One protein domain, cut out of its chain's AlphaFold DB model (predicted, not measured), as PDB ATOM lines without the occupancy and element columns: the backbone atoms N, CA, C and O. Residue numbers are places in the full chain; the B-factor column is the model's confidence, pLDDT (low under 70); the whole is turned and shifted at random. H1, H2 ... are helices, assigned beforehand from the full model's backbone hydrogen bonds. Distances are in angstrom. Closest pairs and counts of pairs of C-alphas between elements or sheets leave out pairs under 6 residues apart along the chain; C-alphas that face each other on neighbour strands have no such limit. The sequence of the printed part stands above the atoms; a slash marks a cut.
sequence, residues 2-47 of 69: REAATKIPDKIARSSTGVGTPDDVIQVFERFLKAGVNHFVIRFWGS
ATOM      1  N   ARG A   2      52.324 -19.742 245.469       67.69
ATOM      2  CA  ARG A   2      50.952 -20.051 245.019       67.69
ATOM      3  C   ARG A   2      49.858 -19.138 245.608       67.69
ATOM      4  O   ARG A   2      49.037 -18.655 244.848       67.69
ATOM      5  N   GLU A   3      49.894 -18.827 246.907       76.81
ATOM      6  CA  GLU A   3      48.909 -17.929 247.556       76.81
ATOM      7  C   GLU A   3      49.064 -16.442 247.206       76.81
ATOM      8  O   GLU A   3      48.117 -15.672 247.309       76.81
ATOM      9  N   ALA A   4      50.261 -16.006 246.813       77.19
ATOM     10  CA  ALA A   4      50.467 -14.632 246.359       77.19
ATOM     11  C   ALA A   4      49.924 -14.447 244.934       77.19
ATOM     12  O   ALA A   4      49.326 -13.420 244.627       77.19
ATOM     13  N   ALA A   5      50.078 -15.470 244.084       74.50
ATOM     14  CA  ALA A   5      49.576 -15.455 242.714       74.50
ATOM     15  C   ALA A   5      48.042 -15.353 242.643       74.50
ATOM     16  O   ALA A   5      47.528 -14.709 241.738       74.50
ATOM     17  N   THR A   6      47.310 -15.919 243.613       81.00
ATOM     18  CA  THR A   6      45.835 -15.837 243.660       81.00
ATOM     19  C   THR A   6      45.306 -14.452 244.034       81.00
ATOM     20  O   THR A   6      44.119 -14.196 243.867       81.00
ATOM     21  N   LYS A   7      46.167 -13.552 244.530       88.94
ATOM     22  CA  LYS A   7      45.811 -12.162 244.856       88.94
ATOM     23  C   LYS A   7      46.073 -11.196 243.700       88.94
ATOM     24  O   LYS A   7      45.709 -10.026 243.799       88.94
ATOM     25  N   ILE A   8      46.724 -11.652 242.626       84.06
ATOM     26  CA  ILE A   8      46.988 -10.823 241.449       84.06
ATOM     27  C   ILE A   8      45.653 -10.582 240.736       84.06
ATOM     28  O   ILE A   8      44.995 -11.552 240.365       84.06
ATOM     29  N   PRO A   9      45.247  -9.320 240.505       89.75
ATOM     30  CA  PRO A   9      44.022  -9.045 239.772       89.75
ATOM     31  C   PRO A   9      44.068  -9.648 238.366       89.75
ATOM     32  O   PRO A   9      45.075  -9.527 237.666       89.75
ATOM     33  N   ASP A  10      42.946 -10.209 237.918       85.00
ATOM     34  CA  ASP A  10      42.813 -10.879 236.618       85.00
ATOM     35  C   ASP A  10      43.344 -10.037 235.452       85.00
ATOM     36  O   ASP A  10      44.067 -10.528 234.585       85.00
ATOM     37  N   LYS A  11      43.041  -8.734 235.460       86.00
ATOM     38  CA  LYS A  11      43.509  -7.783 234.443       86.00
ATOM     39  C   LYS A  11      45.038  -7.708 234.379       86.00
ATOM     40  O   LYS A  11      45.600  -7.615 233.292       86.00
ATOM     41  N   ILE A  12      45.706  -7.757 235.531       85.44
ATOM     42  CA  ILE A  12      47.168  -7.713 235.621       85.44
ATOM     43  C   ILE A  12      47.758  -9.046 235.165       85.44
ATOM     44  O   ILE A  12      48.668  -9.047 234.341       85.44
ATOM     45  N   ALA A  13      47.198 -10.176 235.600       82.62
ATOM     46  CA  ALA A  13      47.660 -11.497 235.174       82.62
ATOM     47  C   ALA A  13      47.535 -11.687 233.650       82.62
ATOM     48  O   ALA A  13      48.472 -12.134 232.984       82.62
ATOM     49  N   ARG A  14      46.404 -11.274 233.069       82.25
ATOM     50  CA  ARG A  14      46.176 -11.313 231.614       82.25
ATOM     51  C   ARG A  14      47.074 -10.351 230.850       82.25
ATOM     52  O   ARG A  14      47.384 -10.616 229.696       82.25
ATOM     53  N   SER A  15      47.533  -9.269 231.483       83.38
ATOM     54  CA  SER A  15      48.443  -8.335 230.826       83.38
ATOM     55  C   SER A  15      49.742  -9.017 230.410       83.38
ATOM     56  O   SER A  15      50.251  -8.671 229.361       83.38
ATOM     57  N   SER A  16      50.245 -10.015 231.140       80.62
ATOM     58  CA  SER A  16      51.511 -10.699 230.838       80.62
ATOM     59  C   SER A  16      51.349 -12.132 230.319       80.62
ATOM     60  O   SER A  16      52.345 -12.842 230.202       80.62
ATOM     61  N   THR A  17      50.124 -12.577 230.023       88.12
ATOM     62  CA  THR A  17      49.837 -13.966 229.628       88.12
ATOM     63  C   THR A  17      49.291 -14.016 228.203       88.12
ATOM     64  O   THR A  17      48.296 -13.366 227.905       88.12
ATOM     65  N   GLY A  18      49.905 -14.822 227.333       90.44
ATOM     66  CA  GLY A  18      49.345 -15.145 226.017       90.44
ATOM     67  C   GLY A  18      48.292 -16.249 226.131       90.44
ATOM     68  O   GLY A  18      48.605 -17.346 226.587       90.44
ATOM     69  N   VAL A  19      47.052 -15.964 225.733       89.81
ATOM     70  CA  VAL A  19      45.933 -16.921 225.737       89.81
ATOM     71  C   VAL A  19      45.170 -16.777 224.425       89.81
ATOM     72  O   VAL A  19      44.819 -15.660 224.064       89.81
ATOM     73  N   GLY A  20      44.879 -17.892 223.749       91.38
ATOM     74  CA  GLY A  20      44.092 -17.900 222.513       91.38
ATOM     75  C   GLY A  20      44.792 -18.615 221.361       91.38
ATOM     76  O   GLY A  20      45.385 -19.684 221.538       91.38
ATOM     77  N   THR A  21      44.672 -18.038 220.169       95.06
ATOM     78  CA  THR A  21      45.296 -18.510 218.927       95.06
ATOM     79  C   THR A  21      46.777 -18.102 218.846       95.06
ATOM     80  O   THR A  21      47.235 -17.278 219.642       95.06
ATOM     81  N   PRO A  22      47.566 -18.652 217.898       95.62
ATOM     82  CA  PRO A  22      48.931 -18.179 217.663       95.62
ATOM     83  C   PRO A  22      49.032 -16.663 217.427       95.62
ATOM     84  O   PRO A  22      49.945 -16.048 217.967       95.62
ATOM     85  N   ASP A  23      48.080 -16.061 216.709       95.94
ATOM     86  CA  ASP A  23      48.081 -14.622 216.407       95.94
ATOM     87  C   ASP A  23      47.833 -13.774 217.662       95.94
ATOM     88  O   ASP A  23      48.500 -12.761 217.874       95.94
ATOM     89  N   ASP A  24      46.938 -14.227 218.548       94.12
ATOM     90  CA  ASP A  24      46.711 -13.583 219.850       94.12
ATOM     91  C   ASP A  24      47.987 -13.609 220.703       94.12
ATOM     92  O   ASP A  24      48.341 -12.634 221.371       94.12
ATOM     93  N   VAL A  25      48.708 -14.734 220.668       94.69
ATOM     94  CA  VAL A  25      49.967 -14.905 221.398       94.69
ATOM     95  C   VAL A  25      51.060 -14.009 220.811       94.69
ATOM     96  O   VAL A  25      51.756 -13.346 221.580       94.69
ATOM     97  N   ILE A  26      51.191 -13.930 219.483       95.19
ATOM     98  CA  ILE A  26      52.169 -13.072 218.791       95.19
ATOM     99  C   ILE A  26      52.058 -11.614 219.257       95.19
ATOM    100  O   ILE A  26      53.070 -11.021 219.636       95.19
ATOM    101  N   GLN A  27      50.844 -11.061 219.334       93.88
ATOM    102  CA  GLN A  27      50.629  -9.674 219.774       93.88
ATOM    103  C   GLN A  27      51.187  -9.399 221.181       93.88
ATOM    104  O   GLN A  27      51.711  -8.313 221.456       93.88
ATOM    105  N   VAL A  28      51.124 -10.385 222.083       93.19
ATOM    106  CA  VAL A  28      51.699 -10.261 223.431       93.19
ATOM    107  C   VAL A  28      53.220 -10.132 223.361       93.19
ATOM    108  O   VAL A  28      53.778  -9.236 224.001       93.19
ATOM    109  N   PHE A  29      53.889 -10.978 222.572       93.94
ATOM    110  CA  PHE A  29      55.344 -10.920 222.397       93.94
ATOM    111  C   PHE A  29      55.785  -9.618 221.728       93.94
ATOM    112  O   PHE A  29      56.709  -8.982 222.228       93.94
ATOM    113  N   GLU A  30      55.095  -9.161 220.680       94.00
ATOM    114  CA  GLU A  30      55.402  -7.886 220.017       94.00
ATOM    115  C   GLU A  30      55.402  -6.706 220.987       94.00
ATOM    116  O   GLU A  30      56.292  -5.855 220.939       94.00
ATOM    117  N   ARG A  31      54.427  -6.650 221.899       93.75
ATOM    118  CA  ARG A  31      54.364  -5.583 222.901       93.75
ATOM    119  C   ARG A  31      55.579  -5.604 223.833       93.75
ATOM    120  O   ARG A  31      56.092  -4.543 224.176       93.75
ATOM    121  N   PHE A  32      56.042  -6.784 224.243       93.69
ATOM    122  CA  PHE A  32      57.227  -6.914 225.097       93.69
ATOM    123  C   PHE A  32      58.531  -6.639 224.339       93.69
ATOM    124  O   PHE A  32      59.402  -5.956 224.873       93.69
ATOM    125  N   LEU A  33      58.644  -7.092 223.088       93.56
ATOM    126  CA  LEU A  33      59.773  -6.775 222.209       93.56
ATOM    127  C   LEU A  33      59.900  -5.256 222.006       93.56
ATOM    128  O   LEU A  33      60.982  -4.703 222.183       93.56
ATOM    129  N   LYS A  34      58.784  -4.558 221.737       93.56
ATOM    130  CA  LYS A  34      58.735  -3.084 221.639       93.56
ATOM    131  C   LYS A  34      59.164  -2.381 222.931       93.56
ATOM    132  O   LYS A  34      59.685  -1.273 222.874       93.56
ATOM    133  N   ALA A  35      58.965  -3.019 224.084       94.75
ATOM    134  CA  ALA A  35      59.426  -2.527 225.382       94.75
ATOM    135  C   ALA A  35      60.904  -2.867 225.684       94.75
ATOM    136  O   ALA A  35      61.383  -2.554 226.771       94.75
ATOM    137  N   GLY A  36      61.623  -3.501 224.750       94.31
ATOM    138  CA  GLY A  36      63.047  -3.831 224.872       94.31
ATOM    139  C   GLY A  36      63.351  -5.216 225.452       94.31
ATOM    140  O   GLY A  36      64.514  -5.521 225.711       94.31
ATOM    141  N   VAL A  37      62.345  -6.073 225.659       94.12
ATOM    142  CA  VAL A  37      62.580  -7.459 226.098       94.12
ATOM    143  C   VAL A  37      63.247  -8.239 224.966       94.12
ATOM    144  O   VAL A  37      62.760  -8.229 223.843       94.12
ATOM    145  N   ASN A  38      64.332  -8.952 225.262       92.00
ATOM    146  CA  ASN A  38      65.076  -9.755 224.283       92.00
ATOM    147  C   ASN A  38      65.184 -11.245 224.661       92.00
ATOM    148  O   ASN A  38      65.637 -12.053 223.855       92.00
ATOM    149  N   HIS A  39      64.750 -11.619 225.868       92.38
ATOM    150  CA  HIS A  39      64.779 -12.988 226.364       92.38
ATOM    151  C   HIS A  39      63.468 -13.324 227.078       92.38
ATOM    152  O   HIS A  39      63.018 -12.581 227.950       92.38
ATOM    153  N   PHE A  40      62.865 -14.458 226.719       92.25
ATOM    154  CA  PHE A  40      61.582 -14.905 227.257       92.25
ATOM    155  C   PHE A  40      61.719 -16.286 227.891       92.25
ATOM    156  O   PHE A  40      62.145 -17.238 227.241       92.25
ATOM    157  N   VAL A  41      61.273 -16.408 229.141       91.69
ATOM    158  CA  VAL A  41      61.055 -17.697 229.805       91.69
ATOM    159  C   VAL A  41      59.555 -17.958 229.817       91.69
ATOM    160  O   VAL A  41      58.793 -17.212 230.429       91.69
ATOM    161  N   ILE A  42      59.123 -19.004 229.112       90.62
ATOM    162  CA  ILE A  42      57.703 -19.282 228.877       90.62
ATOM    163  C   ILE A  42      57.312 -20.559 229.611       90.62
ATOM    164  O   ILE A  42      57.942 -21.603 229.452       90.62
ATOM    165  N   ARG A  43      56.225 -20.486 230.382       90.50
ATOM    166  CA  ARG A  43      55.563 -21.657 230.957       90.50
ATOM    167  C   ARG A  43      54.263 -21.926 230.210       90.50
ATOM    168  O   ARG A  43      53.378 -21.075 230.202       90.50
ATOM    169  N   PHE A  44      54.134 -23.123 229.648       91.81
ATOM    170  CA  PHE A  44      52.882 -23.581 229.050       91.81
ATOM    171  C   PHE A  44      51.936 -24.123 230.126       91.81
ATOM    172  O   PHE A  44      52.355 -24.808 231.062       91.81
ATOM    173  N   TRP A  45      50.655 -23.796 229.980       87.31
ATOM    174  CA  TRP A  45      49.570 -24.216 230.863       87.31
ATOM    175  C   TRP A  45      48.535 -25.014 230.062       87.31
ATOM    176  O   TRP A  45      48.391 -24.810 228.859       87.31
ATOM    177  N   GLY A  46      47.790 -25.893 230.736       84.94
ATOM    178  CA  GLY A  46      46.735 -26.711 230.129       84.94
ATOM    179  C   GLY A  46      47.092 -28.194 230.021       84.94
ATOM    180  O   GLY A  46      48.225 -28.602 230.269       84.94
ATOM    181  N   SER A  47      46.096 -29.012 229.675       87.69
ATOM    182  CA  SER A  47      46.228 -30.473 229.592       87.69
ATOM    183  C   SER A  47      47.031 -30.943 228.374       87.69
ATOM    184  O   SER A  47      47.692 -31.972 228.444       87.69
TER     185      SER A  47
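Overview. This is residues 2 to 47 of the 69 residues of the protein "Luciferase family protein" of uncultured marine thaumarchaeote KM3_62_E02 (UniProt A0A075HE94). The model is a loose, open ring of chain with three separate helices round a largely empty middle. H3, the longest helix, makes one side; the short H2 and then the very short H1 lie away from it along the ring, and after H3 the unnamed stretch of residues 35 to 47 folds back along the remaining side. The printed part has 46 residues, with three named helices in the order H1, H2, H3 and no named strand, and its class is all helix. It is loose, with a radius of gyration of the C-alphas of 12.0 A and spans of 31 by 26 by 19 A.

Along the chain. H3 holds residues 22 to 34 and is 18.4 A long from first to last C-alpha, from C-alpha 22 at (48.931, -18.179, 217.663) to C-alpha 34 at (58.735, -3.084, 221.639). H2 holds residues 10 to 15 and is 8.5 A long. H1 holds residues 2 to 5, is 5.3 A long and begins with C-alpha 2 at (50.952, -20.051, 245.019).

Arrangement. H3 touches no helix. H2 and H3 are only just apart, their closest C-alphas 8.3 A from each other, and a short link of 6 residues joins them. H1 is apart from H2, to which a tight link of 4 residues joins it, and H1 is also apart from H3. Residues 6 to 12, of which 10 to 12 belong to H2, stand free. In H2 every O i to N i+4 pair is within hydrogen-bond range, in H3 8 of 9 are, and H1 is too short for such a pair.

Size, cuts and confidence. The two C-alphas farthest apart are those of Gly 36 and Ser 47, at 31.9 A. The C-alphas of residues 35 to 47 lie 8 to 18 A from the mean of all C-alphas. The printed part has no cut, and neither link between helices is long. The mean pLDDT of the printed part is 88.9, and residue 2 is the one printed residue under 70.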